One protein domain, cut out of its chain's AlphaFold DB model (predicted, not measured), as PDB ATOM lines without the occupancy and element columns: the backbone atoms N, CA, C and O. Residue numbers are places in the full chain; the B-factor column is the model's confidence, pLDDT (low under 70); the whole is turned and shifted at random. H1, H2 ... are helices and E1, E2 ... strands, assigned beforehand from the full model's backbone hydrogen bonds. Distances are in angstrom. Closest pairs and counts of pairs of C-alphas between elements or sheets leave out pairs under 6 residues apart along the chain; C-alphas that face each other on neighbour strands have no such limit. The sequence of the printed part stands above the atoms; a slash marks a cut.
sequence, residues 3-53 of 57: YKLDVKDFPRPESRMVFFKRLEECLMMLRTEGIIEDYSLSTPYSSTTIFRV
ATOM      1  N   TYR A   3      19.231  14.754  86.162       66.56
ATOM      2  CA  TYR A   3      18.448  14.874  87.394       66.56
ATOM      3  C   TYR A   3      17.232  15.767  87.153       66.56
ATOM      4  O   TYR A   3      17.352  16.833  86.548       66.56
ATOM      5  N   LYS A   4      16.063  15.355  87.653       64.25
ATOM      6  CA  LYS A   4      14.831  16.155  87.604       64.25
ATOM      7  C   LYS A   4      14.439  16.608  89.001       64.25
ATOM      8  O   LYS A   4      14.295  15.781  89.898       64.25
ATOM      9  N   LEU A   5      14.240  17.913  89.164       66.69
ATOM     10  CA  LEU A   5      13.650  18.498  90.363       66.69
ATOM     11  C   LEU A   5      12.175  18.802  90.077       66.69
ATOM     12  O   LEU A   5      11.851  19.666  89.256       66.69
ATOM     13  N   ASP A   6      11.292  18.063  90.745       65.06
ATOM     14  CA  ASP A   6       9.844  18.256  90.669       65.06
ATOM     15  C   ASP A   6       9.396  19.168  91.818       65.06
ATOM     16  O   ASP A   6       9.401  18.786  92.990       65.06
ATOM     17  N   VAL A   7       9.062  20.412  91.481       62.06
ATOM     18  CA  VAL A   7       8.615  21.425  92.441       62.06
ATOM     19  C   VAL A   7       7.084  21.398  92.473       62.06
ATOM     20  O   VAL A   7       6.414  22.270  91.902       62.06
ATOM     21  N   LYS A   8       6.522  20.347  93.085       58.47
ATOM     22  CA  LYS A   8       5.071  20.224  93.291       58.47
ATOM     23  C   LYS A   8       4.584  21.262  94.303       58.47
ATOM     24  O   LYS A   8       5.167  21.416  95.370       58.47
ATOM     25  N   ASP A   9       3.529  21.972  93.906       55.88
ATOM     26  CA  ASP A   9       2.640  22.812  94.716       55.88
ATOM     27  C   ASP A   9       3.246  23.577  95.905       55.88
ATOM     28  O   ASP A   9       3.099  23.210  97.069       55.88
ATOM     29  N   PHE A  10       3.819  24.749  95.609       55.66
ATOM     30  CA  PHE A  10       3.867  25.828  96.594       55.66
ATOM     31  C   PHE A  10       2.536  26.597  96.565       55.66
ATOM     32  O   PHE A  10       2.171  27.107  95.503       55.66
ATOM     33  N   PRO A  11       1.837  26.761  97.706       55.22
ATOM     34  CA  PRO A  11       0.498  27.356  97.754       55.22
ATOM     35  C   PRO A  11       0.471  28.863  97.455       55.22
ATOM     36  O   PRO A  11      -0.605  29.454  97.394       55.22
ATOM     37  N   ARG A  12       1.634  29.517  97.292       61.16
ATOM     38  CA  ARG A  12       1.734  30.956  97.016       61.16
ATOM     39  C   ARG A  12       2.651  31.232  95.818       61.16
ATOM     40  O   ARG A  12       3.849  30.951  95.903       61.16
ATOM     41  N   PRO A  13       2.129  31.810  94.721       61.34
ATOM     42  CA  PRO A  13       2.897  32.066  93.500       61.34
ATOM     43  C   PRO A  13       4.064  33.045  93.710       61.34
ATOM     44  O   PRO A  13       5.117  32.885  93.097       61.34
ATOM     45  N   GLU A  14       3.933  34.000  94.634       64.56
ATOM     46  CA  GLU A  14       4.981  34.987  94.938       64.56
ATOM     47  C   GLU A  14       6.233  34.340  95.556       64.56
ATOM     48  O   GLU A  14       7.359  34.626  95.149       64.56
ATOM     49  N   SER A  15       6.059  33.384  96.476       67.75
ATOM     50  CA  SER A  15       7.175  32.624  97.062       67.75
ATOM     51  C   SER A  15       7.858  31.710  96.039       67.75
ATOM     52  O   SER A  15       9.045  31.410  96.166       67.75
ATOM     53  N   ARG A  16       7.125  31.299  94.997       70.25
ATOM     54  CA  ARG A  16       7.615  30.421  93.931       70.25
ATOM     55  C   ARG A  16       8.556  31.155  92.971       70.25
ATOM     56  O   ARG A  16       9.586  30.598  92.610       70.25
ATOM     57  N   MET A  17       8.262  32.410  92.610       73.75
ATOM     58  CA  MET A  17       9.180  33.225  91.791       73.75
ATOM     59  C   MET A  17      10.501  33.498  92.516       73.75
ATOM     60  O   MET A  17      11.569  33.370  91.922       73.75
ATOM     61  N   VAL A  18      10.439  33.814  93.814       79.06
ATOM     62  CA  VAL A  18      11.641  34.015  94.640       79.06
ATOM     63  C   VAL A  18      12.465  32.729  94.733       79.06
ATOM     64  O   VAL A  18      13.689  32.779  94.630       79.06
ATOM     65  N   PHE A  19      11.806  31.577  94.887       77.94
ATOM     66  CA  PHE A  19      12.473  30.277  94.876       77.94
ATOM     67  C   PHE A  19      13.174  29.999  93.540       77.94
ATOM     68  O   PHE A  19      14.356  29.671  93.548       77.94
ATOM     69  N   PHE A  20      12.487  30.177  92.405       77.75
ATOM     70  CA  PHE A  20      13.086  29.941  91.089       77.75
ATOM     71  C   PHE A  20      14.271  30.857  90.815       77.75
ATOM     72  O   PHE A  20      15.280  30.384  90.304       77.75
ATOM     73  N   LYS A  21      14.191  32.127  91.219       82.38
ATOM     74  CA  LYS A  21      15.314  33.056  91.091       82.38
ATOM     75  C   LYS A  21      16.537  32.580  91.882       82.38
ATOM     76  O   LYS A  21      17.635  32.531  91.343       82.38
ATOM     77  N   ARG A  22      16.346  32.154  93.135       86.38
ATOM     78  CA  ARG A  22      17.440  31.607  93.960       86.38
ATOM     79  C   ARG A  22      17.995  30.295  93.406       86.38
ATOM     80  O   ARG A  22      19.191  30.036  93.506       86.38
ATOM     81  N   LEU A  23      17.128  29.453  92.845       83.75
ATOM     82  CA  LEU A  23      17.527  28.203  92.204       83.75
ATOM     83  C   LEU A  23      18.362  28.467  90.945       83.75
ATOM     84  O   LEU A  23      19.375  27.807  90.744       83.75
ATOM     85  N   GLU A  24      17.969  29.449  90.135       84.38
ATOM     86  CA  GLU A  24      18.723  29.901  88.966       84.38
ATOM     87  C   GLU A  24      20.098  30.449  89.346       84.38
ATOM     88  O   GLU A  24      21.097  30.016  88.777       84.38
ATOM     89  N   GLU A  25      20.168  31.320  90.357       90.44
ATOM     90  CA  GLU A  25      21.432  31.851  90.888       90.44
ATOM     91  C   GLU A  25      22.372  30.719  91.348       90.44
ATOM     92  O   GLU A  25      23.564  30.725  91.038       90.44
ATOM     93  N   CYS A  26      21.831  29.708  92.033       88.50
ATOM     94  CA  CYS A  26      22.586  28.535  92.474       88.50
ATOM     95  C   CYS A  26      23.100  27.693  91.293       88.50
ATOM     96  O   CYS A  26      24.280  27.354  91.237       88.50
ATOM     97  N   LEU A  27      22.244  27.375  90.317       86.88
ATOM     98  CA  LEU A  27      22.633  26.582  89.147       86.88
ATOM     99  C   LEU A  27      23.669  27.310  88.280       86.88
ATOM    100  O   LEU A  27      24.611  26.687  87.787       86.88
ATOM    101  N   MET A  28      23.554  28.632  88.154       88.81
ATOM    102  CA  MET A  28      24.541  29.464  87.470       88.81
ATOM    103  C   MET A  28      25.910  29.413  88.163       88.81
ATOM    104  O   MET A  28      26.935  29.295  87.488       88.81
ATOM    105  N   MET A  29      25.936  29.448  89.498       92.56
ATOM    106  CA  MET A  29      27.164  29.284  90.282       92.56
ATOM    107  C   MET A  29      27.789  27.906  90.046       92.56
ATOM    108  O   MET A  29      28.954  27.827  89.664       92.56
ATOM    109  N   LEU A  30      27.005  26.828  90.161       88.19
ATOM    110  CA  LEU A  30      27.485  25.459  89.936       88.19
ATOM    111  C   LEU A  30      28.051  25.254  88.524       88.19
ATOM    112  O   LEU A  30      29.024  24.523  88.346       88.19
ATOM    113  N   ARG A  31      27.451  25.896  87.515       86.44
ATOM    114  CA  ARG A  31      27.963  25.874  86.140       86.44
ATOM    115  C   ARG A  31      29.274  26.648  86.014       86.44
ATOM    116  O   ARG A  31      30.201  26.172  85.370       86.44
ATOM    117  N   THR A  32      29.362  27.818  86.643       89.62
ATOM    118  CA  THR A  32      30.575  28.654  86.649       89.62
ATOM    119  C   THR A  32      31.749  27.933  87.312       89.62
ATOM    120  O   THR A  32      32.878  28.025  86.839       89.62
ATOM    121  N   GLU A  33      31.480  27.166  88.368       91.06
ATOM    122  CA  GLU A  33      32.471  26.332  89.058       91.06
ATOM    123  C   GLU A  33      32.791  25.018  88.319       91.06
ATOM    124  O   GLU A  33      33.648  24.256  88.762       91.06
ATOM    125  N   GLY A  34      32.122  24.730  87.196       86.12
ATOM    126  CA  GLY A  34      32.342  23.513  86.407       86.12
ATOM    127  C   GLY A  34      31.801  22.231  87.050       86.12
ATOM    128  O   GLY A  34      32.182  21.133  86.651       86.12
ATOM    129  N   ILE A  35      30.912  22.337  88.042       85.50
ATOM    130  CA  ILE A  35      30.296  21.188  88.732       85.50
ATOM    131  C   ILE A  35      29.202  20.546  87.862       85.50
ATOM    132  O   ILE A  35      28.988  19.328  87.907       85.50
ATOM    133  N   ILE A  36      28.501  21.364  87.072       83.25
ATOM    134  CA  ILE A  36      27.497  20.946  86.084       83.25
ATOM    135  C   ILE A  36      27.846  21.530  84.710       83.25
ATOM    136  O   ILE A  36      28.427  22.609  84.635       83.25
ATOM    137  N   GLU A  37      27.490  20.834  83.626       82.00
ATOM    138  CA  GLU A  37      27.731  21.343  82.262       82.00
ATOM    139  C   GLU A  37      26.667  22.363  81.874       82.00
ATOM    140  O   GLU A  37      26.970  23.429  81.332       82.00
ATOM    141  N   ASP A  38      25.409  22.023  82.163       80.56
ATOM    142  CA  ASP A  38      24.266  22.827  81.768       80.56
ATOM    143  C   ASP A  38      23.027  22.533  82.627       80.56
ATOM    144  O   ASP A  38      22.948  21.536  83.355       80.56
ATOM    145  N   TYR A  39      22.029  23.405  82.540       81.50
ATOM    146  CA  TYR A  39      20.747  23.228  83.216       81.50
ATOM    147  C   TYR A  39      19.612  23.894  82.436       81.50
ATOM    148  O   TYR A  39      19.804  24.895  81.755       81.50
ATOM    149  N   SER A  40      18.399  23.358  82.579       76.25
ATOM    150  CA  SER A  40      17.182  23.932  82.006       76.25
ATOM    151  C   SER A  40      16.130  24.134  83.093       76.25
ATOM    152  O   SER A  40      15.621  23.172  83.680       76.25
ATOM    153  N   LEU A  41      15.770  25.397  83.324       72.19
ATOM    154  CA  LEU A  41      14.684  25.820  84.207       72.19
ATOM    155  C   LEU A  41      13.455  26.184  83.368       72.19
ATOM    156  O   LEU A  41      13.521  27.090  82.543       72.19
ATOM    157  N   SER A  42      12.321  25.520  83.606       63.25
ATOM    158  CA  SER A  42      11.041  25.867  82.972       63.25
ATOM    159  C   SER A  42      10.041  26.364  84.020       63.25
ATOM    160  O   SER A  42       9.589  25.605  84.872       63.25
ATOM    161  N   THR A  43       9.654  27.638  83.962       61.19
ATOM    162  CA  THR A  43       8.565  28.223  84.776       61.19
ATOM    163  C   THR A  43       7.201  28.098  84.074       61.19
ATOM    164  O   THR A  43       7.191  28.073  82.846       61.19
ATOM    165  N   PRO A  44       6.028  28.141  84.754       51.12
ATOM    166  CA  PRO A  44       5.714  27.896  86.164       51.12
ATOM    167  C   PRO A  44       5.010  26.540  86.425       51.12
ATOM    168  O   PRO A  44       4.693  26.251  87.576       51.12
ATOM    169  N   TYR A  45       4.812  25.687  85.412       50.38
ATOM    170  CA  TYR A  45       4.128  24.381  85.534       50.38
ATOM    171  C   TYR A  45       5.030  23.170  85.264       50.38
ATOM    172  O   TYR A  45       4.532  22.058  85.100       50.38
ATOM    173  N   SER A  46       6.345  23.361  85.155       53.19
ATOM    174  CA  SER A  46       7.203  22.341  84.553       53.19
ATOM    175  C   SER A  46       8.474  22.071  85.346       53.19
ATOM    176  O   SER A  46       9.034  22.928  86.024       53.19
ATOM    177  N   SER A  47       8.875  20.807  85.272       56.03
ATOM    178  CA  SER A  47      10.057  20.207  85.875       56.03
ATOM    179  C   SER A  47      11.338  20.960  85.526       56.03
ATOM    180  O   SER A  47      11.541  21.334  84.371       56.03
ATOM    181  N   THR A  48      12.240  21.099  86.495       59.97
ATOM    182  CA  THR A  48      13.613  21.561  86.244       59.97
ATOM    183  C   THR A  48      14.492  20.360  85.914       59.97
ATOM    184  O   THR A  48      14.478  19.381  86.662       59.97
ATOM    185  N   THR A  49      15.249  20.425  84.817       61.06
ATOM    186  CA  THR A  49      16.179  19.359  84.403       61.06
ATOM    187  C   THR A  49      17.616  19.855  84.543       61.06
ATOM    188  O   THR A  49      17.953  20.925  84.042       61.06
ATOM    189  N   ILE A  50      18.459  19.094  85.242       63.84
ATOM    190  CA  ILE A  50      19.853  19.436  85.551       63.84
ATOM    191  C   ILE A  50      20.770  18.409  84.877       63.84
ATOM    192  O   ILE A  50      20.611  17.202  85.093       63.84
ATOM    193  N   PHE A  51      21.749  18.882  84.099       64.94
ATOM    194  CA  PHE A  51      22.712  18.040  83.391       64.94
ATOM    195  C   PHE A  51      24.087  18.139  84.061       64.94
ATOM    196  O   PHE A  51      24.776  19.156  83.996       64.94
ATOM    197  N   ARG A  52      24.507  17.065  84.735       60.12
ATOM    198  CA  ARG A  52      25.829  17.010  85.376       60.12
ATOM    199  C   ARG A  52      26.899  16.517  84.401       60.12
ATOM    200  O   ARG A  52      26.659  15.496  83.744       60.12
ATOM    201  N   VAL A  53      28.077  17.153  84.444       56.97
ATOM    202  CA  VAL A  53      29.314  16.661  83.814       56.97
ATOM    203  C   VAL A  53      29.548  15.222  84.254       56.97
ATOM    204  O   VAL A  53      29.483  14.911  85.451       56.97
TER     205      VAL A  53
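This is residues 3 to 53 of the 57 residues of an uncharacterized protein of marine sediment metagenome (UniProt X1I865). A small antiparallel sheet of three short strands, in the order E1, E3, E2, has one long helix, H1, over one face, making two layers, a helix layer and a sheet layer. The 51 printed residues, with E1, H1, E2 and E3 along the chain, are mixed in class and only just compact, close to loose: radius of gyration of the C-alphas 11.4 A, spans 34 by 17 by 11 A.

E3 is residues 48 to 51, 10.2 A; E1, residues 3 to 5, begins at C-alpha 3 (18.448, 14.874, 87.394); E2 is residues 38 to 40. H1, residues 13 to 32, 28.7 A, ends at C-alpha 32 (30.575, 28.654, 86.649).

N 5 and O 48 of E1 and E3 are 2.9 A apart, within hydrogen-bond range; so are N 40 and O 49 of the hairpin E2 and E3, 2.9 A. E1, H1 and E2 form a split strand-helix-strand unit, E3 between its strands, with a right-handed crossover. H1 is on the sheet, height 9.8 A, over E2 and along the strands, at 3 degrees to E2 on the local plane, fitted to only just enough C-alphas, 6. Their closest C-alphas, Arg 31 and Asp 38, are 6.5 A apart. In H1 every O i to N i+4 pair is within hydrogen-bond range.

The farthest C-alphas, Pro 11 and Gly 34, are 34.0 A apart. The printed part has no cut and no long link. pLDDT is under 70 in residues 3 to 15 and 42 to 53.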